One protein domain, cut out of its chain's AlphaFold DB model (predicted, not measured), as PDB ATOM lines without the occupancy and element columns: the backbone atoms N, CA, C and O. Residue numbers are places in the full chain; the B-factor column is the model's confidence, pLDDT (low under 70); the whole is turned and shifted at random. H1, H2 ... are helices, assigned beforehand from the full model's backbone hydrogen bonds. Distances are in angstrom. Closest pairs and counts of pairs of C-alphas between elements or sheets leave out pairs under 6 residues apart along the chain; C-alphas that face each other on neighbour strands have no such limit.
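AT A GLANCE: This is residues 71 to 126 of the 134 residues of an uncharacterized protein of Phytophthora rubi (UniProt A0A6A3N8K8). Three short helices and one single-turn helix make a small cluster, with H3 in the middle: H1 and H4 each pack crosswise on H3 and stay apart from each other, while H2 makes a corner with H3. A stretch with no named element lies at each end, residues 71 to 79 and residues 116 to 126. The printed part has 56 residues, with four named helices in the order H1, H2, H3, H4 and no named strand, and its class is all helix. It is compact, with a radius of gyration of the C-alphas of 10.9 A, and spans 32 by 23 by 16 A.

HOW THE PARTS SIT: After residues 71 to 79 comes H1, residues 80 to 87. H2, residues 90 to 93, is close to H1 but not clearly touching: their closest C-alphas, those of Val 85 and Arg 93, are 7.9 A apart. H3, residues 96 to 103, touches H2 only at the corner by their link, the closest C-alphas being those of Arg 93 and Leu 99, at 5.1 A. H3 also touches H1, about perpendicular at 77 degrees; the closest C-alphas, those of Lys 84 and Val 103, are 6.3 A apart. H4, residues 107 to 115, touches H3, about perpendicular at 78 degrees, with the C-alphas of Ala 100 and Arg 107 closest at 5.5 A. H4 is apart from H1 and from H2. In H1, H3 and H4 every O i to N i+4 pair is within hydrogen-bond range; H2 is too short for such a pair.

IN THESE COORDINATES: H1 begins at C-alpha 80, (62.701, 84.448, 17.744), and is 10.9 A long from first to last C-alpha. H2 measures 5.1 A and H3 10.2 A. H4 measures 12.3 A and ends at C-alpha 115, (66.707, 91.415, 2.667).

THE WHOLE: The C-alphas farthest apart, those of Arg 75 and Val 126, are 34.1 A apart. The printed part has no cut, and the three links between helices are tight. The mean pLDDT of the printed part is 71.9, with residues 71 to 79 and 117 to 126 under 70.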
ATOM      1  N   PRO A  71      72.002  97.168   7.889       51.72
ATOM      2  CA  PRO A  71      70.770  97.928   7.795       51.72
ATOM      3  C   PRO A  71      70.278  98.228   9.219       51.72
ATOM      4  O   PRO A  71      70.433  97.378  10.102       51.72
ATOM      5  N   PRO A  72      69.717  99.426   9.471       54.78
ATOM      6  CA  PRO A  72      69.198  99.768  10.789       54.78
ATOM      7  C   PRO A  72      68.234  98.671  11.265       54.78
ATOM      8  O   PRO A  72      67.494  98.128  10.434       54.78
ATOM      9  N   PRO A  73      68.234  98.322  12.568       54.41
ATOM     10  CA  PRO A  73      67.384  97.259  13.086       54.41
ATOM     11  C   PRO A  73      65.932  97.558  12.706       54.41
ATOM     12  O   PRO A  73      65.371  98.594  13.069       54.41
ATOM     13  N   LEU A  74      65.339  96.677  11.896       60.19
ATOM     14  CA  LEU A  74      63.987  96.869  11.381       60.19
ATOM     15  C   LEU A  74      63.018  96.891  12.573       60.19
ATOM     16  O   LEU A  74      62.897  95.892  13.282       60.19
ATOM     17  N   ARG A  75      62.296  97.997  12.803       56.00
ATOM     18  CA  ARG A  75      61.245  98.048  13.840       56.00
ATOM     19  C   ARG A  75      60.269  96.873  13.654       56.00
ATOM     20  O   ARG A  75      59.766  96.632  12.552       56.00
ATOM     21  N   GLY A  76      60.033  96.120  14.730       59.38
ATOM     22  CA  GLY A  76      59.177  94.925  14.734       59.38
ATOM     23  C   GLY A  76      59.868  93.623  14.315       59.38
ATOM     24  O   GLY A  76      59.194  92.615  14.132       59.38
ATOM     25  N   MET A  77      61.193  93.636  14.151       60.47
ATOM     26  CA  MET A  77      61.994  92.437  13.939       60.47
ATOM     27  C   MET A  77      62.070  91.633  15.226       60.47
ATOM     28  O   MET A  77      62.708  92.068  16.183       60.47
ATOM     29  N   ARG A  78      61.393  90.484  15.267       65.50
ATOM     30  CA  ARG A  78      61.486  89.608  16.429       65.50
ATOM     31  C   ARG A  78      62.646  88.619  16.242       65.50
ATOM     32  O   ARG A  78      62.682  87.934  15.217       65.50
ATOM     33  N   PRO A  79      63.601  88.554  17.186       63.06
ATOM     34  CA  PRO A  79      64.763  87.671  17.072       63.06
ATOM     35  C   PRO A  79      64.383  86.180  17.074       63.06
ATOM     36  O   PRO A  79      65.062  85.387  16.429       63.06
ATOM     37  N   ASP A  80      63.243  85.819  17.676       74.12
ATOM     38  CA  ASP A  80      62.701  84.448  17.744       74.12
ATOM     39  C   ASP A  80      62.346  83.845  16.371       74.12
ATOM     40  O   ASP A  80      62.195  82.631  16.233       74.12
ATOM     41  N   ILE A  81      62.197  84.672  15.334       75.56
ATOM     42  CA  ILE A  81      61.810  84.205  13.997       75.56
ATOM     43  C   ILE A  81      62.960  83.463  13.318       75.56
ATOM     44  O   ILE A  81      62.707  82.540  12.546       75.56
ATOM     45  N   SER A  82      64.215  83.808  13.629       73.75
ATOM     46  CA  SER A  82      65.372  83.064  13.121       73.75
ATOM     47  C   SER A  82      65.350  81.617  13.613       73.75
ATOM     48  O   SER A  82      65.475  80.693  12.809       73.75
ATOM     49  N   ASP A  83      65.082  81.423  14.904       77.81
ATOM     50  CA  ASP A  83      65.032  80.101  15.530       77.81
ATOM     51  C   ASP A  83      63.841  79.288  15.014       77.81
ATOM     52  O   ASP A  83      63.974  78.111  14.681       77.81
ATOM     53  N   LYS A  84      62.686  79.936  14.827       79.12
ATOM     54  CA  LYS A  84      61.510  79.300  14.215       79.12
ATOM     55  C   LYS A  84      61.780  78.857  12.782       79.12
ATOM     56  O   LYS A  84      61.456  77.731  12.427       79.12
ATOM     57  N   VAL A  85      62.413  79.700  11.963       77.94
ATOM     58  CA  VAL A  85      62.818  79.338  10.593       77.94
ATOM     59  C   VAL A  85      63.831  78.187  10.609       77.94
ATOM     60  O   VAL A  85      63.742  77.289   9.770       77.94
ATOM     61  N   ALA A  86      64.755  78.173  11.573       77.69
ATOM     62  CA  ALA A  86      65.729  77.100  11.756       77.69
ATOM     63  C   ALA A  86      65.107  75.773  12.233       77.69
ATOM     64  O   ALA A  86      65.697  74.721  11.988       77.69
ATOM     65  N   ALA A  87      63.913  75.796  12.828       82.38
ATOM     66  CA  ALA A  87      63.155  74.602  13.204       82.38
ATOM     67  C   ALA A  87      62.297  74.022  12.057       82.38
ATOM     68  O   ALA A  87      61.932  72.850  12.093       82.38
ATOM     69  N   VAL A  88      61.985  74.802  11.010       82.00
ATOM     70  CA  VAL A  88      61.142  74.339   9.885       82.00
ATOM     71  C   VAL A  88      61.871  73.275   9.050       82.00
ATOM     72  O   VAL A  88      63.008  73.512   8.665       82.00
ATOM     73  N   PRO A  89      61.268  72.138   8.670       81.44
ATOM     74  CA  PRO A  89      61.906  71.165   7.776       81.44
ATOM     75  C   PRO A  89      62.398  71.774   6.450       81.44
ATOM     76  O   PRO A  89      61.710  72.595   5.843       81.44
ATOM     77  N   VAL A  90      63.568  71.341   5.957       78.62
ATOM     78  CA  VAL A  90      64.198  71.860   4.718       78.62
ATOM     79  C   VAL A  90      63.253  71.884   3.501       78.62
ATOM     80  O   VAL A  90      63.241  72.910   2.817       78.62
ATOM     81  N   PRO A  91      62.412  70.857   3.240       77.94
ATOM     82  CA  PRO A  91      61.473  70.890   2.112       77.94
ATOM     83  C   PRO A  91      60.503  72.079   2.167       77.94
ATOM     84  O   PRO A  91      60.182  72.680   1.146       77.94
ATOM     85  N   LEU A  92      60.092  72.489   3.369       76.62
ATOM     86  CA  LEU A  92      59.167  73.604   3.574       76.62
ATOM     87  C   LEU A  92      59.855  74.978   3.506       76.62
ATOM     88  O   LEU A  92      59.169  75.994   3.396       76.62
ATOM     89  N   ARG A  93      61.194  75.036   3.504       78.69
ATOM     90  CA  ARG A  93      61.969  76.281   3.331       78.69
ATOM     91  C   ARG A  93      62.176  76.676   1.868       78.69
ATOM     92  O   ARG A  93      62.674  77.769   1.614       78.69
ATOM     93  N   GLN A  94      61.811  75.810   0.919       79.12
ATOM     94  CA  GLN A  94      62.075  76.019  -0.510       79.12
ATOM     95  C   GLN A  94      61.346  77.236  -1.079       79.12
ATOM     96  O   GLN A  94      61.900  77.966  -1.898       79.12
ATOM     97  N   THR A  95      60.110  77.481  -0.636       82.75
ATOM     98  CA  THR A  95      59.326  78.628  -1.096       82.75
ATOM     99  C   THR A  95      59.006  79.563   0.058       82.75
ATOM    100  O   THR A  95      58.736  79.142   1.182       82.75
ATOM    101  N   GLN A  96      58.952  80.866  -0.221       81.56
ATOM    102  CA  GLN A  96      58.510  81.836   0.784       81.56
ATOM    103  C   GLN A  96      57.067  81.589   1.246       81.56
ATOM    104  O   GLN A  96      56.723  81.976   2.356       81.56
ATOM    105  N   ARG A  97      56.219  80.966   0.413       82.88
ATOM    106  CA  ARG A  97      54.819  80.664   0.744       82.88
ATOM    107  C   ARG A  97      54.722  79.525   1.760       82.88
ATOM    108  O   ARG A  97      54.033  79.679   2.762       82.88
ATOM    109  N   SER A  98      55.440  78.426   1.528       84.00
ATOM    110  CA  SER A  98      55.513  77.303   2.471       84.00
ATOM    111  C   SER A  98      56.186  77.712   3.782       84.00
ATOM    112  O   SER A  98      55.699  77.364   4.853       84.00
ATOM    113  N   LEU A  99      57.240  78.532   3.711       84.31
ATOM    114  CA  LEU A  99      57.924  79.040   4.897       84.31
ATOM    115  C   LEU A  99      57.040  79.996   5.712       84.31
ATOM    116  O   LEU A  99      57.002  79.904   6.935       84.31
ATOM    117  N   ALA A 100      56.298  80.885   5.045       86.00
ATOM    118  CA  ALA A 100      55.333  81.778   5.691       86.00
ATOM    119  C   ALA A 100      54.256  80.998   6.450       86.00
ATOM    120  O   ALA A 100      53.949  81.339   7.590       86.00
ATOM    121  N   ALA A 101      53.726  79.937   5.835       84.31
ATOM    122  CA  ALA A 101      52.739  79.068   6.466       84.31
ATOM    123  C   ALA A 101      53.324  78.321   7.677       84.31
ATOM    124  O   ALA A 101      52.702  78.294   8.733       84.31
ATOM    125  N   ALA A 102      54.540  77.780   7.552       84.19
ATOM    126  CA  ALA A 102      55.193  77.019   8.617       84.19
ATOM    127  C   ALA A 102      55.589  77.882   9.830       84.19
ATOM    128  O   ALA A 102      55.508  77.427  10.966       84.19
ATOM    129  N   VAL A 103      56.002  79.132   9.601       84.12
ATOM    130  CA  VAL A 103      56.428  80.070  10.659       84.12
ATOM    131  C   VAL A 103      55.260  80.933  11.165       84.12
ATOM    132  O   VAL A 103      55.411  81.651  12.150       84.12
ATOM    133  N   GLN A 104      54.091  80.855  10.514       86.38
ATOM    134  CA  GLN A 104      52.908  81.688  10.771       86.38
ATOM    135  C   GLN A 104      53.210  83.195  10.703       86.38
ATOM    136  O   GLN A 104      52.735  83.997  11.505       86.38
ATOM    137  N   VAL A 105      54.032  83.593   9.730       83.75
ATOM    138  CA  VAL A 105      54.479  84.980   9.549       83.75
ATOM    139  C   VAL A 105      54.115  85.462   8.143       83.75
ATOM    140  O   VAL A 105      54.319  84.724   7.176       83.75
ATOM    141  N   PRO A 106      53.627  86.708   7.977       85.12
ATOM    142  CA  PRO A 106      53.338  87.258   6.659       85.12
ATOM    143  C   PRO A 106      54.548  87.214   5.723       85.12
ATOM    144  O   PRO A 106      55.672  87.557   6.101       85.12
ATOM    145  N   ARG A 107      54.309  86.878   4.450       84.25
ATOM    146  CA  ARG A 107      55.357  86.766   3.419       84.25
ATOM    147  C   ARG A 107      56.207  88.033   3.287       84.25
ATOM    148  O   ARG A 107      57.419  87.952   3.102       84.25
ATOM    149  N   THR A 108      55.579  89.201   3.419       84.06
ATOM    150  CA  THR A 108      56.237  90.517   3.367       84.06
ATOM    151  C   THR A 108      57.259  90.697   4.488       84.06
ATOM    152  O   THR A 108      58.318  91.287   4.273       84.06
ATOM    153  N   MET A 109      56.983  90.144   5.671       81.62
ATOM    154  CA  MET A 109      57.879  90.197   6.820       81.62
ATOM    155  C   MET A 109      59.083  89.267   6.620       81.62
ATOM    156  O   MET A 109      60.217  89.703   6.813       81.62
ATOM    157  N   LEU A 110      58.863  88.045   6.117       80.12
ATOM    158  CA  LEU A 110      59.950  87.134   5.730       80.12
ATOM    159  C   LEU A 110      60.854  87.739   4.650       80.12
ATOM    160  O   LEU A 110      62.076  87.672   4.753       80.12
ATOM    161  N   GLN A 111      60.277  88.387   3.637       82.69
ATOM    162  CA  GLN A 111      61.050  89.074   2.601       82.69
ATOM    163  C   GLN A 111      61.916  90.199   3.188       82.69
ATOM    164  O   GLN A 111      63.069  90.370   2.788       82.69
ATOM    165  N   ARG A 112      61.389  90.929   4.178       78.88
ATOM    166  CA  ARG A 112      62.133  91.943   4.935       78.88
ATOM    167  C   ARG A 112      63.314  91.333   5.694       78.88
ATOM    168  O   ARG A 112      64.408  91.885   5.630       78.88
ATOM    169  N   TYR A 113      63.119  90.185   6.346       76.06
ATOM    170  CA  TYR A 113      64.180  89.470   7.066       76.06
ATOM    171  C   TYR A 113      65.268  88.910   6.155       76.06
ATOM    172  O   TYR A 113      66.453  89.037   6.464       76.06
ATOM    173  N   ILE A 114      64.889  88.365   4.999       75.81
ATOM    174  CA  ILE A 114      65.844  87.890   3.992       75.81
ATOM    175  C   ILE A 114      66.672  89.062   3.450       75.81
ATOM    176  O   ILE A 114      67.896  88.962   3.353       75.81
ATOM    177  N   LYS A 115      66.027  90.198   3.145       75.06
ATOM    178  CA  LYS A 115      66.707  91.415   2.667       75.06
ATOM    179  C   LYS A 115      67.640  92.014   3.724       75.06
ATOM    180  O   LYS A 115      68.683  92.549   3.366       75.06
ATOM    181  N   ALA A 116      67.292  91.885   5.004       71.50
ATOM    182  CA  ALA A 116      68.134  92.285   6.131       71.50
ATOM    183  C   ALA A 116      69.317  91.333   6.398       71.50
ATOM    184  O   ALA A 116      70.130  91.614   7.268       71.50
ATOM    185  N   GLY A 117      69.431  90.222   5.662       66.56
ATOM    186  CA  GLY A 117      70.574  89.312   5.740       66.56
ATOM    187  C   GLY A 117      70.475  88.224   6.812       66.56
ATOM    188  O   GLY A 117      71.374  87.395   6.891       66.56
ATOM    189  N   MET A 118      69.381  88.142   7.576       63.12
ATOM    190  CA  MET A 118      69.277  87.191   8.698       63.12
ATOM    191  C   MET A 118      69.170  85.720   8.298       63.12
ATOM    192  O   MET A 118      69.458  84.845   9.103       63.12
ATOM    193  N   HIS A 119      68.802  85.426   7.052       57.75
ATOM    194  CA  HIS A 119      68.706  84.048   6.553       57.75
ATOM    195  C   HIS A 119      69.809  83.678   5.554       57.75
ATOM    196  O   HIS A 119      69.753  82.609   4.950       57.75
ATOM    197  N   ARG A 120      70.825  84.535   5.365       55.78
ATOM    198  CA  ARG A 120      71.906  84.282   4.394       55.78
ATOM    199  C   ARG A 120      72.894  83.184   4.817       55.78
ATOM    200  O   ARG A 120      73.738  82.824   4.007       55.78
ATOM    201  N   HIS A 121      72.777  82.616   6.020       49.03
ATOM    202  CA  HIS A 121      73.767  81.671   6.560       49.03
ATOM    203  C   HIS A 121      73.255  80.254   6.852       49.03
ATOM    204  O   HIS A 121      74.002  79.450   7.397       49.03
ATOM    205  N   SER A 122      72.022  79.903   6.477       49.75
ATOM    206  CA  SER A 122      71.440  78.597   6.852       49.75
ATOM    207  C   SER A 122      71.290  77.599   5.702       49.75
ATOM    208  O   SER A 122      70.679  76.549   5.897       49.75
ATOM    209  N   PHE A 123      71.812  77.898   4.509       46.94
ATOM    210  CA  PHE A 123      71.679  77.010   3.354       46.94
ATOM    211  C   PHE A 123      73.026  76.405   2.938       46.94
ATOM    212  O   PHE A 123      73.965  77.105   2.579       46.94
ATOM    213  N   SER A 124      73.032  75.070   2.982       47.84
ATOM    214  CA  SER A 124      74.025  74.093   2.520       47.84
ATOM    215  C   SER A 124      75.287  73.886   3.369       47.84
ATOM    216  O   SER A 124      76.333  74.481   3.133       47.84
ATOM    217  N   THR A 125      75.216  72.904   4.268       44.50
ATOM    218  CA  THR A 125      76.383  72.104   4.698       44.50
ATOM    219  C   THR A 125      76.492  70.791   3.919       44.50
ATOM    220  O   THR A 125      77.480  70.075   4.037       44.50
ATOM    221  N   VAL A 126      75.487  70.457   3.104       46.91
ATOM    222  CA  VAL A 126      75.476  69.232   2.303       46.91
ATOM    223  C   VAL A 126      75.838  69.594   0.870       46.91
ATOM    224  O   VAL A 126      75.013  70.125   0.127       46.91
TER     225      VAL A 126